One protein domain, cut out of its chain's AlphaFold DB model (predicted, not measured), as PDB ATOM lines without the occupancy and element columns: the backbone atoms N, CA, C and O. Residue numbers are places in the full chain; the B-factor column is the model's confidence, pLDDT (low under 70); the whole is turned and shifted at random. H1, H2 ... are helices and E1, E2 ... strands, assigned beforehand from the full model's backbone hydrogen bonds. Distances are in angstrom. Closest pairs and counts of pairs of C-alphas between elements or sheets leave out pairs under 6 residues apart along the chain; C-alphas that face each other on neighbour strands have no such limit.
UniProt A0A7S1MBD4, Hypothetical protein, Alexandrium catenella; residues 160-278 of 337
ATOM      1  N   ARG A 160     119.954 119.553 120.521       96.62
ATOM      2  CA  ARG A 160     121.126 119.869 119.693       96.62
ATOM      3  C   ARG A 160     121.405 118.797 118.641       96.62
ATOM      4  O   ARG A 160     122.007 119.107 117.619       96.62
ATOM      5  N   THR A 161     120.947 117.564 118.857       95.62
ATOM      6  CA  THR A 161     121.102 116.462 117.893       95.62
ATOM      7  C   THR A 161     120.409 116.774 116.567       95.62
ATOM      8  O   THR A 161     120.971 116.472 115.518       95.62
ATOM      9  N   ASP A 162     119.249 117.442 116.594       96.56
ATOM     10  CA  ASP A 162     118.565 117.891 115.373       96.56
ATOM     11  C   ASP A 162     119.463 118.824 114.556       96.56
ATOM     12  O   ASP A 162     119.615 118.645 113.353       96.56
ATOM     13  N   ALA A 163     120.111 119.793 115.210       96.25
ATOM     14  CA  ALA A 163     121.010 120.729 114.541       96.25
ATOM     15  C   ALA A 163     122.259 120.028 113.982       96.25
ATOM     16  O   ALA A 163     122.648 120.296 112.849       96.25
ATOM     17  N   ILE A 164     122.853 119.104 114.746       96.06
ATOM     18  CA  ILE A 164     124.035 118.332 114.324       96.06
ATOM     19  C   ILE A 164     123.719 117.468 113.097       96.06
ATOM     20  O   ILE A 164     124.527 117.385 112.176       96.06
ATOM     21  N   LEU A 165     122.549 116.828 113.082       95.06
ATOM     22  CA  LEU A 165     122.141 115.912 112.016       95.06
ATOM     23  C   LEU A 165     121.354 116.601 110.891       95.06
ATOM     24  O   LEU A 165     120.975 115.940 109.922       95.06
ATOM     25  N   GLY A 166     121.079 117.903 111.015       96.06
ATOM     26  CA  GLY A 166     120.244 118.661 110.085       96.06
ATOM     27  C   GLY A 166     118.810 118.131 109.995       96.06
ATOM     28  O   GLY A 166     118.268 118.040 108.894       96.06
ATOM     29  N   VAL A 167     118.210 117.716 111.116       97.38
ATOM     30  CA  VAL A 167     116.842 117.183 111.184       97.38
ATOM     31  C   VAL A 167     115.869 118.292 111.585       97.38
ATOM     32  O   VAL A 167     115.825 118.709 112.733       97.38
ATOM     33  N   GLN A 168     115.066 118.774 110.637       97.50
ATOM     34  CA  GLN A 168     114.018 119.779 110.891       97.50
ATOM     35  C   GLN A 168     112.636 119.145 111.094       97.50
ATOM     36  O   GLN A 168     111.792 119.655 111.830       97.50
ATOM     37  N   GLU A 169     112.414 118.023 110.417       97.69
ATOM     38  CA  GLU A 169     111.223 117.190 110.528       97.69
ATOM     39  C   GLU A 169     111.564 115.731 110.213       97.69
ATOM     40  O   GLU A 169     112.485 115.463 109.433       97.69
ATOM     41  N   LEU A 170     110.789 114.810 110.779       97.44
ATOM     42  CA  LEU A 170     110.701 113.423 110.341       97.44
ATOM     43  C   LEU A 170     109.416 113.218 109.547       97.44
ATOM     44  O   LEU A 170     108.340 113.594 110.008       97.44
ATOM     45  N   VAL A 171     109.529 112.580 108.386       97.94
ATOM     46  CA  VAL A 171     108.407 112.088 107.582       97.94
ATOM     47  C   VAL A 171     108.474 110.569 107.625       97.94
ATOM     48  O   VAL A 171     109.383 109.963 107.059       97.94
ATOM     49  N   GLY A 172     107.577 109.947 108.383       96.44
ATOM     50  CA  GLY A 172     107.718 108.545 108.758       96.44
ATOM     51  C   GLY A 172     109.059 108.272 109.451       96.44
ATOM     52  O   GLY A 172     109.354 108.857 110.491       96.44
ATOM     53  N   PHE A 173     109.898 107.420 108.861       95.88
ATOM     54  CA  PHE A 173     111.231 107.100 109.387       95.88
ATOM     55  C   PHE A 173     112.344 108.029 108.901       95.88
ATOM     56  O   PHE A 173     113.483 107.850 109.311       95.88
ATOM     57  N   TRP A 174     112.065 108.997 108.029       97.62
ATOM     58  CA  TRP A 174     113.112 109.685 107.276       97.62
ATOM     59  C   TRP A 174     113.202 111.165 107.614       97.62
ATOM     60  O   TRP A 174     112.198 111.881 107.629       97.62
ATOM     61  N   ALA A 175     114.425 111.645 107.837       97.62
ATOM     62  CA  ALA A 175     114.692 113.067 107.981       97.62
ATOM     63  C   ALA A 175     114.306 113.789 106.684       97.62
ATOM     64  O   ALA A 175     114.836 113.493 105.618       97.62
ATOM     65  N   GLN A 176     113.348 114.717 106.780       97.62
ATOM     66  CA  GLN A 176     112.816 115.491 105.649       97.62
ATOM     67  C   GLN A 176     112.239 114.617 104.515       97.62
ATOM     68  O   GLN A 176     112.122 115.073 103.382       97.62
ATOM     69  N   GLY A 177     111.875 113.361 104.802       97.12
ATOM     70  CA  GLY A 177     111.388 112.429 103.780       97.12
ATOM     71  C   GLY A 177     112.457 111.967 102.786       97.12
ATOM     72  O   GLY A 177     112.106 111.505 101.705       97.12
ATOM     73  N   ASP A 178     113.739 112.099 103.125       97.44
ATOM     74  CA  ASP A 178     114.845 111.572 102.329       97.44
ATOM     75  C   ASP A 178     115.095 110.096 102.673       97.44
ATOM     76  O   ASP A 178     115.553 109.774 103.774       97.44
ATOM     77  N   ALA A 179     114.825 109.202 101.717       97.12
ATOM     78  CA  ALA A 179     115.001 107.753 101.848       97.12
ATOM     79  C   ALA A 179     116.410 107.344 102.330       97.12
ATOM     80  O   ALA A 179     116.557 106.321 103.001       97.12
ATOM     81  N   LEU A 180     117.431 108.162 102.040       96.50
ATOM     82  CA  LEU A 180     118.830 107.922 102.401       96.50
ATOM     83  C   LEU A 180     119.204 108.441 103.795       96.50
ATOM     84  O   LEU A 180     120.319 108.205 104.263       96.50
ATOM     85  N   ARG A 181     118.285 109.124 104.486       96.62
ATOM     86  CA  ARG A 181     118.489 109.670 105.837       96.62
ATOM     87  C   ARG A 181     117.474 109.092 106.828       96.62
ATOM     88  O   ARG A 181     116.667 109.835 107.397       96.62
ATOM     89  N   PRO A 182     117.490 107.765 107.054       95.81
ATOM     90  CA  PRO A 182     116.634 107.151 108.052       95.81
ATOM     91  C   PRO A 182     117.037 107.605 109.458       95.81
ATOM     92  O   PRO A 182     118.214 107.707 109.804       95.81
ATOM     93  N   CYS A 183     116.039 107.824 110.297       94.06
ATOM     94  CA  CYS A 183     116.173 108.083 111.712       94.06
ATOM     95  C   CYS A 183     115.177 107.184 112.441       94.06
ATOM     96  O   CYS A 183     113.965 107.354 112.333       94.06
ATOM     97  N   CYS A 184     115.693 106.204 113.175       89.19
ATOM     98  CA  CYS A 184     114.889 105.323 114.007       89.19
ATOM     99  C   CYS A 184     115.385 105.443 115.443       89.19
ATOM    100  O   CYS A 184     116.530 105.105 115.743       89.19
ATOM    101  N   CYS A 185     114.519 105.904 116.335       88.00
ATOM    102  CA  CYS A 185     114.783 105.929 117.764       88.00
ATOM    103  C   CYS A 185     113.665 105.202 118.510       88.00
ATOM    104  O   CYS A 185     112.577 104.968 117.981       88.00
ATOM    105  N   ASN A 186     113.907 104.884 119.777       83.69
ATOM    106  CA  ASN A 186     112.857 104.320 120.611       83.69
ATOM    107  C   ASN A 186     111.774 105.380 120.838       83.69
ATOM    108  O   ASN A 186     112.079 106.509 121.230       83.69
ATOM    109  N   GLY A 187     110.513 105.015 120.602       78.06
ATOM    110  CA  GLY A 187     109.386 105.852 120.998       78.06
ATOM    111  C   GLY A 187     109.389 106.068 122.512       78.06
ATOM    112  O   GLY A 187     109.697 105.157 123.285       78.06
ATOM    113  N   LEU A 188     109.056 107.282 122.949       81.12
ATOM    114  CA  LEU A 188     108.978 107.591 124.374       81.12
ATOM    115  C   LEU A 188     107.732 106.951 125.002       81.12
ATOM    116  O   LEU A 188     106.599 107.284 124.650       81.12
ATOM    117  N   GLY A 189     107.958 106.084 125.988       86.75
ATOM    118  CA  GLY A 189     106.906 105.507 126.818       86.75
ATOM    119  C   GLY A 189     106.129 104.358 126.178       86.75
ATOM    120  O   GLY A 189     106.580 103.704 125.245       86.75
ATOM    121  N   VAL A 190     104.953 104.096 126.736       90.19
ATOM    122  CA  VAL A 190     103.991 103.087 126.292       90.19
ATOM    123  C   VAL A 190     102.675 103.798 126.032       90.19
ATOM    124  O   VAL A 190     102.215 104.567 126.874       90.19
ATOM    125  N   ASN A 191     102.067 103.531 124.882       91.38
ATOM    126  CA  ASN A 191     100.715 103.965 124.553       91.38
ATOM    127  C   ASN A 191     100.064 102.897 123.670       91.38
ATOM    128  O   ASN A 191     100.138 102.975 122.445       91.38
ATOM    129  N   ALA A 192      99.498 101.865 124.294       91.62
ATOM    130  CA  ALA A 192      99.038 100.682 123.578       91.62
ATOM    131  C   ALA A 192      97.800 100.043 124.218       91.62
ATOM    132  O   ALA A 192      97.548 100.166 125.419       91.62
ATOM    133  N   GLN A 193      97.032  99.361 123.369       94.81
ATOM    134  CA  GLN A 193      95.916  98.486 123.749       94.81
ATOM    135  C   GLN A 193      96.236  97.006 123.511       94.81
ATOM    136  O   GLN A 193      95.566  96.151 124.077       94.81
ATOM    137  N   ASN A 194      97.247  96.713 122.688       94.88
ATOM    138  CA  ASN A 194      97.694  95.360 122.381       94.88
ATOM    139  C   ASN A 194      99.221  95.290 122.499       94.88
ATOM    140  O   ASN A 194      99.909  96.249 122.139       94.88
ATOM    141  N   PHE A 195      99.740  94.170 122.993       94.69
ATOM    142  CA  PHE A 195     101.136  93.998 123.381       94.69
ATOM    143  C   PHE A 195     101.715  92.721 122.772       94.69
ATOM    144  O   PHE A 195     101.132  91.649 122.886       94.69
ATOM    145  N   VAL A 196     102.870  92.857 122.120       92.12
ATOM    146  CA  VAL A 196     103.581  91.763 121.421       92.12
ATOM    147  C   VAL A 196     104.987  91.546 121.991       92.12
ATOM    148  O   VAL A 196     105.628  90.534 121.739       92.12
ATOM    149  N   THR A 197     105.530  92.522 122.714       92.50
ATOM    150  CA  THR A 197     106.828  92.431 123.388       92.50
ATOM    151  C   THR A 197     106.999  93.639 124.310       92.50
ATOM    152  O   THR A 197     106.347  94.668 124.117       92.50
ATOM    153  N   PHE A 198     107.888  93.529 125.296       92.56
ATOM    154  CA  PHE A 198     108.388  94.672 126.072       92.56
ATOM    155  C   PHE A 198     109.792  95.106 125.651       92.56
ATOM    156  O   PHE A 198     110.294  96.118 126.137       92.56
ATOM    157  N   SER A 199     110.421  94.362 124.739       88.31
ATOM    158  CA  SER A 199     111.714  94.712 124.168       88.31
ATOM    159  C   SER A 199     111.528  95.574 122.928       88.31
ATOM    160  O   SER A 199     110.620  95.362 122.128       88.31
ATOM    161  N   VAL A 200     112.437  96.523 122.726       85.50
ATOM    162  CA  VAL A 200     112.467  97.316 121.491       85.50
ATOM    163  C   VAL A 200     113.199  96.578 120.363       85.50
ATOM    164  O   VAL A 200     112.999  96.884 119.190       85.50
ATOM    165  N   GLY A 201     114.001  95.560 120.697       85.69
ATOM    166  CA  GLY A 201     114.805  94.795 119.739       85.69
ATOM    167  C   GLY A 201     114.005  94.222 118.559       85.69
ATOM    168  O   GLY A 201     114.386  94.478 117.416       85.69
ATOM    169  N   PRO A 202     112.881  93.511 118.787       85.12
ATOM    170  CA  PRO A 202     112.063  92.974 117.697       85.12
ATOM    171  C   PRO A 202     111.554  94.053 116.731       85.12
ATOM    172  O   PRO A 202     111.648  93.886 115.518       85.12
ATOM    173  N   ALA A 203     111.099  95.194 117.259       84.50
ATOM    174  CA  ALA A 203     110.630  96.308 116.435       84.50
ATOM    175  C   ALA A 203     111.767  96.922 115.601       84.50
ATOM    176  O   ALA A 203     111.568  97.247 114.432       84.50
ATOM    177  N   ILE A 204     112.975  97.030 116.166       87.38
ATOM    178  CA  ILE A 204     114.152  97.524 115.436       87.38
ATOM    179  C   ILE A 204     114.481  96.612 114.251       87.38
ATOM    180  O   ILE A 204     114.775  97.124 113.179       87.38
ATOM    181  N   ALA A 205     114.386  95.287 114.391       87.62
ATOM    182  CA  ALA A 205     114.635  94.370 113.275       87.62
ATOM    183  C   ALA A 205     113.666  94.604 112.097       87.62
ATOM    184  O   ALA A 205     114.094  94.670 110.938       87.62
ATOM    185  N   GLY A 206     112.376  94.799 112.393       88.44
ATOM    186  CA  GLY A 206     111.374  95.174 111.391       88.44
ATOM    187  C   GLY A 206     111.674  96.535 110.754       88.44
ATOM    188  O   GLY A 206     111.712  96.654 109.529       88.44
ATOM    189  N   ASN A 207     111.993  97.543 111.569       90.25
ATOM    190  CA  ASN A 207     112.330  98.883 111.086       90.25
ATOM    191  C   ASN A 207     113.589  98.887 110.209       90.25
ATOM    192  O   ASN A 207     113.604  99.554 109.180       90.25
ATOM    193  N   CYS A 208     114.624  98.120 110.562       91.38
ATOM    194  CA  CYS A 208     115.826  97.962 109.744       91.38
ATOM    195  C   CYS A 208     115.501  97.370 108.370       91.38
ATOM    196  O   CYS A 208     116.076  97.801 107.376       91.38
ATOM    197  N   THR A 209     114.558  96.428 108.294       92.12
ATOM    198  CA  THR A 209     114.104  95.851 107.017       92.12
ATOM    199  C   THR A 209     113.397  96.890 106.156       92.12
ATOM    200  O   THR A 209     113.693  97.010 104.968       92.12
ATOM    201  N   THR A 210     112.508  97.678 106.763       94.38
ATOM    202  CA  THR A 210     111.842  98.810 106.110       94.38
ATOM    203  C   THR A 210     112.853  99.827 105.603       94.38
ATOM    204  O   THR A 210     112.857 100.149 104.421       94.38
ATOM    205  N   VAL A 211     113.761 100.289 106.460       94.44
ATOM    206  CA  VAL A 211     114.809 101.244 106.086       94.44
ATOM    207  C   VAL A 211     115.670 100.690 104.953       94.44
ATOM    208  O   VAL A 211     115.882 101.379 103.962       94.44
ATOM    209  N   HIS A 212     116.108  99.435 105.053       95.12
ATOM    210  CA  HIS A 212     116.900  98.782 104.016       95.12
ATOM    211  C   HIS A 212     116.170  98.733 102.667       95.12
ATOM    212  O   HIS A 212     116.796  98.973 101.640       95.12
ATOM    213  N   HIS A 213     114.854  98.480 102.650       95.69
ATOM    214  CA  HIS A 213     114.062  98.516 101.413       95.69
ATOM    215  C   HIS A 213     114.205  99.859 100.694       95.69
ATOM    216  O   HIS A 213     114.555  99.879  99.519       95.69
ATOM    217  N   PHE A 214     114.019 100.973 101.402       96.88
ATOM    218  CA  PHE A 214     114.090 102.310 100.803       96.88
ATOM    219  C   PHE A 214     115.518 102.803 100.543       96.88
ATOM    220  O   PHE A 214     115.712 103.668  99.698       96.88
ATOM    221  N   LEU A 215     116.529 102.234 101.204       95.75
ATOM    222  CA  LEU A 215     117.925 102.466 100.823       95.75
ATOM    223  C   LEU A 215     118.246 101.852  99.452       95.75
ATOM    224  O   LEU A 215     118.998 102.443  98.682       95.75
ATOM    225  N   VAL A 216     117.678 100.681  99.146       96.88
ATOM    226  CA  VAL A 216     117.885  99.990  97.860       96.88
ATOM    227  C   VAL A 216     116.961 100.540  96.768       96.88
ATOM    228  O   VAL A 216     117.387 100.696  95.626       96.88
ATOM    229  N   TYR A 217     115.715 100.865  97.120       96.75
ATOM    230  CA  TYR A 217     114.676 101.351  96.207       96.75
ATOM    231  C   TYR A 217     114.128 102.712  96.674       96.75
ATOM    232  O   TYR A 217     112.977 102.804  97.102       96.75
ATOM    233  N   PRO A 218     114.921 103.799  96.620       97.38
ATOM    234  CA  PRO A 218     114.512 105.095  97.169       97.38
ATOM    235  C   PRO A 218     113.271 105.692  96.490       97.38
ATOM    236  O   PRO A 218     112.490 106.373  97.150       97.38
ATOM    237  N   GLY A 219     113.050 105.394  95.204       97.19
ATOM    238  CA  GLY A 219     111.870 105.849  94.456       97.19
ATOM    239  C   GLY A 219     110.541 105.282  94.971       97.19
ATOM    240  O   GLY A 219     109.503 105.909  94.783       97.19
ATOM    241  N   ASP A 220     110.559 104.157  95.697       96.88
ATOM    242  CA  ASP A 220     109.345 103.584  96.292       96.88
ATOM    243  C   ASP A 220     108.777 104.471  97.412       96.88
ATOM    244  O   ASP A 220     107.628 104.289  97.823       96.88
ATOM    245  N   LEU A 221     109.564 105.424  97.936       97.44
ATOM    246  CA  LEU A 221     109.105 106.339  98.982       97.44
ATOM    247  C   LEU A 221     108.143 107.393  98.428       97.44
ATOM    248  O   LEU A 221     107.218 107.793  99.130       97.44
ATOM    249  N   ASP A 222     108.335 107.833  97.185       96.50
ATOM    250  CA  ASP A 222     107.548 108.898  96.555       96.50
ATOM    251  C   ASP A 222     106.031 108.654  96.594       96.50
ATOM    252  O   ASP A 222     105.319 109.533  97.087       96.50
ATOM    253  N   PRO A 223     105.499 107.482  96.187       96.06
ATOM    254  CA  PRO A 223     104.056 107.239  96.199       96.06
ATOM    255  C   PRO A 223     103.441 107.140  97.602       96.06
ATOM    256  O   PRO A 223     102.222 107.234  97.736       96.06
ATOM    257  N   VAL A 224     104.244 106.927  98.650       97.00
ATOM    258  CA  VAL A 224     103.741 106.758 100.027       97.00
ATOM    259  C   VAL A 224     104.029 107.959 100.925       97.00
ATOM    260  O   VAL A 224     103.426 108.083 101.991       97.00
ATOM    261  N   ARG A 225     104.930 108.852 100.499       97.19
ATOM    262  CA  ARG A 225     105.475 109.956 101.297       97.19
ATOM    263  C   ARG A 225     104.398 110.849 101.897       97.19
ATOM    264  O   ARG A 225     104.482 111.188 103.075       97.19
ATOM    265  N   ASP A 226     103.389 111.202 101.108       96.75
ATOM    266  CA  ASP A 226     102.328 112.120 101.535       96.75
ATOM    267  C   ASP A 226     101.359 111.491 102.542       96.75
ATOM    268  O   ASP A 226     100.714 112.207 103.305       96.75
ATOM    269  N   GLY A 227     101.293 110.157 102.593       96.94
ATOM    270  CA  GLY A 227     100.519 109.430 103.595       96.94
ATOM    271  C   GLY A 227     101.239 109.277 104.937       96.94
ATOM    272  O   GLY A 227     100.601 108.932 105.931       96.94
ATOM    273  N   LEU A 228     102.556 109.503 104.993       98.00
ATOM    274  CA  LEU A 228     103.343 109.301 106.209       98.00
ATOM    275  C   LEU A 228     103.125 110.432 107.226       98.00
ATOM    276  O   LEU A 228     103.036 111.606 106.851       98.00
ATOM    277  N   PRO A 229     103.106 110.115 108.536       97.50
ATOM    278  CA  PRO A 229     103.009 111.138 109.566       97.50
ATOM    279  C   PRO A 229     104.253 112.032 109.555       97.50
ATOM    280  O   PRO A 229     105.369 111.587 109.263       97.50
ATOM    281  N   ARG A 230     104.057 113.301 109.914       97.88
ATOM    282  CA  ARG A 230     105.120 114.301 110.022       97.88
ATOM    283  C   ARG A 230     105.310 114.701 111.476       97.88
ATOM    284  O   ARG A 230     104.341 115.039 112.153       97.88
ATOM    285  N   HIS A 231     106.553 114.711 111.938       97.25
ATOM    286  CA  HIS A 231     106.913 115.120 113.293       97.25
ATOM    287  C   HIS A 231     107.989 116.202 113.258       97.25
ATOM    288  O   HIS A 231     108.950 116.117 112.497       97.25
ATOM    289  N   ARG A 232     107.818 117.236 114.083       97.56
ATOM    290  CA  ARG A 232     108.719 118.389 114.197       97.56
ATOM    291  C   ARG A 232     109.091 118.600 115.655       97.56
ATOM    292  O   ARG A 232     108.362 118.183 116.556       97.56
ATOM    293  N   ALA A 233     110.214 119.277 115.873       96.38
ATOM    294  CA  ALA A 233     110.617 119.683 117.209       96.38
ATOM    295  C   ALA A 233     109.492 120.492 117.876       96.38
ATOM    296  O   ALA A 233     108.852 121.341 117.256       96.38
ATOM    297  N   SER A 234     109.239 120.199 119.146       94.69
ATOM    298  CA  SER A 234     108.198 120.834 119.953       94.69
ATOM    299  C   SER A 234     108.649 120.931 121.408       94.69
ATOM    300  O   SER A 234     109.704 120.420 121.781       94.69
ATOM    301  N   GLU A 235     107.816 121.511 122.273       90.69
ATOM    302  CA  GLU A 235     108.059 121.518 123.723       90.69
ATOM    303  C   GLU A 235     108.216 120.110 124.320       90.69
ATOM    304  O   GLU A 235     108.811 119.937 125.382       90.69
ATOM    305  N   LYS A 236     107.679 119.085 123.646       86.69
ATOM    306  CA  LYS A 236     107.770 117.694 124.095       86.69
ATOM    307  C   LYS A 236     109.113 117.042 123.779       86.69
ATOM    308  O   LYS A 236     109.436 116.029 124.397       86.69
ATOM    309  N   GLY A 237     109.869 117.587 122.828       92.25
ATOM    310  CA  GLY A 237     111.142 117.021 122.413       92.25
ATOM    311  C   GLY A 237     111.542 117.371 120.978       92.25
ATOM    312  O   GLY A 237     110.794 118.034 120.256       92.25
ATOM    313  N   PRO A 238     112.736 116.920 120.572       96.25
ATOM    314  CA  PRO A 238     113.285 117.168 119.245       96.25
ATOM    315  C   PRO A 238     112.556 116.423 118.123       96.25
ATOM    316  O   PRO A 238     111.798 115.478 118.357       96.25
ATOM    317  N   ALA A 239     112.818 116.842 116.886       96.38
ATOM    318  CA  ALA A 239     112.280 116.237 115.677       96.38
ATOM    319  C   ALA A 239     112.770 114.795 115.496       96.38
ATOM    320  O   ALA A 239     111.991 113.951 115.082       96.38
ATOM    321  N   TYR A 240     114.015 114.464 115.851       95.38
ATOM    322  CA  TYR A 240     114.516 113.091 115.704       95.38
ATOM    323  C   TYR A 240     113.899 112.070 116.688       95.38
ATOM    324  O   TYR A 240     114.130 110.872 116.535       95.38
ATOM    325  N   VAL A 241     113.128 112.516 117.696       94.06
ATOM    326  CA  VAL A 241     112.501 111.644 118.711       94.06
ATOM    327  C   VAL A 241     110.983 111.811 118.733       94.06
ATOM    328  O   VAL A 241     110.455 112.574 119.548       94.06
ATOM    329  N   PRO A 242     110.252 111.103 117.859       92.12
ATOM    330  CA  PRO A 242     108.803 111.147 117.857       92.12
ATOM    331  C   PRO A 242     108.195 110.245 118.948       92.12
ATOM    332  O   PRO A 242     108.842 109.376 119.545       92.12
ATOM    333  N   GLU A 243     106.906 110.450 119.218       89.00
ATOM    334  CA  GLU A 243     106.124 109.589 120.109       89.00
ATOM    335  C   GLU A 243     105.819 108.231 119.444       89.00
ATOM    336  O   GLU A 243     105.791 108.112 118.221       89.00
ATOM    337  N   GLY A 244     105.504 107.199 120.236       85.50
ATOM    338  CA  GLY A 244     105.204 105.858 119.707       85.50
ATOM    339  C   GLY A 244     104.079 105.808 118.658       85.50
ATOM    340  O   GLY A 244     104.106 104.958 117.772       85.50
ATOM    341  N   ALA A 245     103.122 106.743 118.712       87.31
ATOM    342  CA  ALA A 245     102.039 106.841 117.732       87.31
ATOM    343  C   ALA A 245     102.543 107.141 116.309       87.31
ATOM    344  O   ALA A 245     102.000 106.594 115.352       87.31
ATOM    345  N   HIS A 246     103.602 107.945 116.176       92.56
ATOM    346  CA  HIS A 246     104.228 108.258 114.889       92.56
ATOM    347  C   HIS A 246     104.790 106.998 114.227       92.56
ATOM    348  O   HIS A 246     104.545 106.749 113.048       92.56
ATOM    349  N   TRP A 247     105.483 106.157 115.000       90.31
ATOM    350  CA  TRP A 247     106.033 104.892 114.507       90.31
ATOM    351  C   TRP A 247     104.942 103.919 114.074       90.31
ATOM    352  O   TRP A 247     105.023 103.353 112.985       90.31
ATOM    353  N   LEU A 248     103.899 103.769 114.892       89.00
ATOM    354  CA  LEU A 248     102.778 102.888 114.573       89.00
ATOM    355  C   LEU A 248     102.061 103.336 113.292       89.00
ATOM    356  O   LEU A 248     101.810 102.513 112.417       89.00
ATOM    357  N   GLN A 249     101.769 104.631 113.153       93.06
ATOM    358  CA  GLN A 249     101.129 105.180 111.954       93.06
ATOM    359  C   GLN A 249     102.006 105.013 110.710       93.06
ATOM    360  O   GLN A 249     101.503 104.617 109.662       93.06
ATOM    361  N   SER A 250     103.317 105.236 110.839       95.12
ATOM    362  CA  SER A 250     104.272 105.008 109.749       95.12
ATOM    363  C   SER A 250     104.242 103.554 109.283       95.12
ATOM    364  O   SER A 250     104.109 103.293 108.092       95.12
ATOM    365  N   ALA A 251     104.301 102.601 110.217       92.50
ATOM    366  CA  ALA A 251     104.234 101.178 109.898       92.50
ATOM    367  C   ALA A 251     102.907 100.796 109.220       92.50
ATOM    368  O   ALA A 251     102.916 100.043 108.251       92.50
ATOM    369  N   VAL A 252     101.774 101.337 109.687       93.50
ATOM    370  CA  VAL A 252     100.450 101.084 109.090       93.50
ATOM    371  C   VAL A 252     100.393 101.559 107.637       93.50
ATOM    372  O   VAL A 252     100.013 100.775 106.772       93.50
ATOM    373  N   VAL A 253     100.814 102.798 107.364       96.38
ATOM    374  CA  VAL A 253     100.803 103.380 106.009       96.38
ATOM    375  C   VAL A 253     101.709 102.593 105.065       96.38
ATOM    376  O   VAL A 253     101.309 102.249 103.954       96.38
ATOM    377  N   LEU A 254     102.924 102.264 105.508       96.00
ATOM    378  CA  LEU A 254     103.865 101.503 104.691       96.00
ATOM    379  C   LEU A 254     103.343 100.096 104.394       96.00
ATOM    380  O   LEU A 254     103.385  99.662 103.246       96.00
ATOM    381  N   ASN A 255     102.793  99.404 105.394       93.25
ATOM    382  CA  ASN A 255     102.262  98.058 105.207       93.25
ATOM    383  C   ASN A 255     101.015  98.030 104.311       93.25
ATOM    384  O   ASN A 255     100.815  97.048 103.598       93.25
ATOM    385  N   SER A 256     100.182  99.079 104.318       94.12
ATOM    386  CA  SER A 256      99.007  99.148 103.440       94.12
ATOM    387  C   SER A 256      99.365  99.477 101.993       94.12
ATOM    388  O   SER A 256      98.721  98.974 101.079       94.12
ATOM    389  N   MET A 257     100.375 100.324 101.781       95.56
ATOM    390  CA  MET A 257     100.740 100.811 100.446       95.56
ATOM    391  C   MET A 257     101.786  99.927  99.755       95.56
ATOM    392  O   MET A 257     101.862  99.917  98.530       95.56
ATOM    393  N   LEU A 258     102.577  99.162 100.519       95.38
ATOM    394  CA  LEU A 258     103.630  98.278 100.009       95.38
ATOM    395  C   LEU A 258     103.443  96.842 100.535       95.38
ATOM    396  O   LEU A 258     104.164  96.409 101.439       95.38
ATOM    397  N   PRO A 259     102.522  96.050  99.948       93.00
ATOM    398  CA  PRO A 259     102.226  94.694 100.419       93.00
ATOM    399  C   PRO A 259     103.454  93.775 100.477       93.00
ATOM    400  O   PRO A 259     103.580  92.957 101.386       93.00
ATOM    401  N   GLY A 260     104.404  93.935  99.548       92.75
ATOM    402  CA  GLY A 260     105.655  93.169  99.554       92.75
ATOM    403  C   GLY A 260     106.525  93.437 100.789       92.75
ATOM    404  O   GLY A 260     107.168  92.519 101.299       92.75
ATOM    405  N   LEU A 261     106.514  94.670 101.306       92.56
ATOM    406  CA  LEU A 261     107.190  95.013 102.555       92.56
ATOM    407  C   LEU A 261     106.433  94.444 103.760       92.56
ATOM    408  O   LEU A 261     107.066  93.891 104.657       92.56
ATOM    409  N   ALA A 262     105.097  94.488 103.744       92.06
ATOM    410  CA  ALA A 262     104.268  93.908 104.801       92.06
ATOM    411  C   ALA A 262     104.511  92.396 104.969       92.06
ATOM    412  O   ALA A 262     104.685  91.918 106.090       92.06
ATOM    413  N   VAL A 263     104.605  91.648 103.861       91.19
ATOM    414  CA  VAL A 263     104.919  90.206 103.880       91.19
ATOM    415  C   VAL A 263     106.303  89.944 104.483       91.19
ATOM    416  O   VAL A 263     106.455  89.043 105.309       91.19
ATOM    417  N   LYS A 264     107.312  90.752 104.126       89.38
ATOM    418  CA  LYS A 264     108.651  90.658 104.734       89.38
ATOM    419  C   LYS A 264     108.617  90.985 106.226       89.38
ATOM    420  O   LYS A 264     109.253  90.282 107.003       89.38
ATOM    421  N   GLY A 265     107.872  92.012 106.635       86.00
ATOM    422  CA  GLY A 265     107.706  92.391 108.039       86.00
ATOM    423  C   GLY A 265     107.102  91.262 108.878       86.00
ATOM    424  O   GLY A 265     107.664  90.897 109.909       86.00
ATOM    425  N   ALA A 266     106.035  90.630 108.381       85.31
ATOM    426  CA  ALA A 266     105.373  89.511 109.054       85.31
ATOM    427  C   ALA A 266     106.314  88.315 109.309       85.31
ATOM    428  O   ALA A 266     106.187  87.623 110.321       85.31
ATOM    429  N   HIS A 267     107.301  88.094 108.433       85.81
ATOM    430  CA  HIS A 267     108.317  87.063 108.640       85.81
ATOM    431  C   HIS A 267     109.173  87.325 109.893       85.81
ATOM    432  O   HIS A 267     109.465  86.389 110.638       85.81
ATOM    433  N   PHE A 268     109.545  88.579 110.174       82.56
ATOM    434  CA  PHE A 268     110.331  88.916 111.368       82.56
ATOM    435  C   PHE A 268     109.544  88.726 112.666       82.56
ATOM    436  O   PHE A 268     110.106  88.224 113.642       82.56
ATOM    437  N   ASP A 269     108.251  89.050 112.666       79.06
ATOM    438  CA  ASP A 269     107.384  88.832 113.827       79.06
ATOM    439  C   ASP A 269     107.210  87.336 114.132       79.06
ATOM    440  O   ASP A 269     107.315  86.918 115.291       79.06
ATOM    441  N   ALA A 270     107.039  86.506 113.098       82.94
ATOM    442  CA  ALA A 270     107.021  85.050 113.242       82.94
ATOM    443  C   ALA A 270     108.367  84.511 113.763       82.94
ATOM    444  O   ALA A 270     108.403  83.718 114.707       82.94
ATOM    445  N   MET A 271     109.486  84.996 113.212       88.19
ATOM    446  CA  MET A 271     110.820  84.618 113.679       88.19
ATOM    447  C   MET A 271     111.071  85.010 115.137       88.19
ATOM    448  O   MET A 271     111.785  84.289 115.827       88.19
ATOM    449  N   LYS A 272     110.525  86.134 115.623       89.00
ATOM    450  CA  LYS A 272     110.653  86.554 117.030       89.00
ATOM    451  C   LYS A 272     110.116  85.468 117.962       89.00
ATOM    452  O   LYS A 272     110.855  84.999 118.822       89.00
ATOM    453  N   SER A 273     108.860  85.066 117.763       90.38
ATOM    454  CA  SER A 273     108.207  84.026 118.570       90.38
ATOM    455  C   SER A 273     108.983  82.706 118.492       90.38
ATOM    456  O   SER A 273     109.347  82.142 119.521       90.38
ATOM    457  N   GLN A 274     109.358  82.268 117.286       92.56
ATOM    458  CA  GLN A 274     110.137  81.041 117.099       92.56
ATOM    459  C   GLN A 274     111.486  81.079 117.832       92.56
ATOM    460  O   GLN A 274     111.840  80.134 118.536       92.56
ATOM    461  N   LYS A 275     112.245  82.173 117.690       92.62
ATOM    462  CA  LYS A 275     113.531  82.350 118.379       92.62
ATOM    463  C   LYS A 275     113.353  82.335 119.891       92.62
ATOM    464  O   LYS A 275     114.165  81.721 120.571       92.62
ATOM    465  N   GLN A 276     112.294  82.958 120.406       93.31
ATOM    466  CA  GLN A 276     111.989  82.955 121.835       93.31
ATOM    467  C   GLN A 276     111.636  81.546 122.337       93.31
ATOM    468  O   GLN A 276     112.116  81.150 123.397       93.31
ATOM    469  N   HIS A 277     110.870  80.761 121.575       93.25
ATOM    470  CA  HIS A 277     110.552  79.367 121.907       93.25
ATOM    471  C   HIS A 277     111.802  78.489 121.997       93.25
ATOM    472  O   HIS A 277     111.910  77.673 122.909       93.25
ATOM    473  N   VAL A 278     112.747  78.671 121.069       95.81
ATOM    474  CA  VAL A 278     113.994  77.895 121.025       95.81
ATOM    475  C   VAL A 278     114.977  78.348 122.105       95.81
ATOM    476  O   VAL A 278     115.560  77.511 122.783       95.81
TER     477      VAL A 278
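Overview. This is residues 160 to 278 of the 337 residues of the protein "Hypothetical protein" of Alexandrium catenella (UniProt A0A7S1MBD4). Two helices near each other, H2 and H4, make the middle of this domain, and the longest helix, H5, turns back from the end of H4, packs along H2 and reaches one end of the longest axis. Short H3 lies crosswise where H2 and H4 end, while a small ladder of E1 and E3, with H1 beyond it, lies toward the other end of that axis. The printed part has 119 residues, mostly helix by class, with five named helices and three named strands in the order H1 E1 E2 H2 H3 E3 H4 H5; the sheet E1 - E3 is antiparallel. It is compact, with a radius of gyration of the C-alphas of 14.4 A and spans of 44 by 32 by 24 A.

Arrangement. Begin at H1, residues 160 to 165, which touches no helix. Next, E1, residues 169 to 171, is the antiparallel neighbour of E3, residues 230 to 232, at 165 degrees; look for N 170 and O 231, 2.8 A apart and within hydrogen-bond range. E2, residues 190 to 192, pairs with no named strand; its closest C-alphas to H4, residues 244 to 257, are Asn 191 and Gly 244, 6.9 A. H2, residues 201 to 216, touches H5, residues 259 to 278, at a shallow tilt of 31 degrees, opposite ways; their closest C-alphas, Gly 206 and Gly 265, are 5.7 A apart. H2 and H4 are near each other. H3, residues 218 to 225, is close to H2 but not clearly touching, the closest C-alphas being Phe 214 and Leu 221, 6.7 A. H3 only just touches H4, at residues 253 to 257 of H4, with 3 pairs of C-alphas within 8 A, the closest Val 224 and Met 257, 6.7 A; they are about perpendicular, 74 degrees. H4 and H5 touch only at the corner by their link, with Asn 255 and Ala 262 the closest C-alphas, 4.6 A. In H1, H2 and H4 every O i to N i+4 pair is within hydrogen-bond range; H5 has 15 of 16, and H3 1 of 4, beside 3 of 5 O i to N i+3 pairs.

Along the chain. Find C-alpha 160 at (121.126, 119.869, 119.693), where H1 begins. H2 starts at C-alpha 201, (114.805, 94.795, 119.739), and runs 22.7 A; H4 runs 20.4 A. H5 runs 29.1 A to C-alpha 278 at (113.994, 77.895, 121.025).

Size, cuts and confidence. The C-alphas farthest apart, Glu 235 and Val 278, are 44.1 A apart. The printed part has no cut; the links E1 to E2 and E3 to H4 are long. The mean pLDDT of the printed part is 92.9, and no printed residue is under 70.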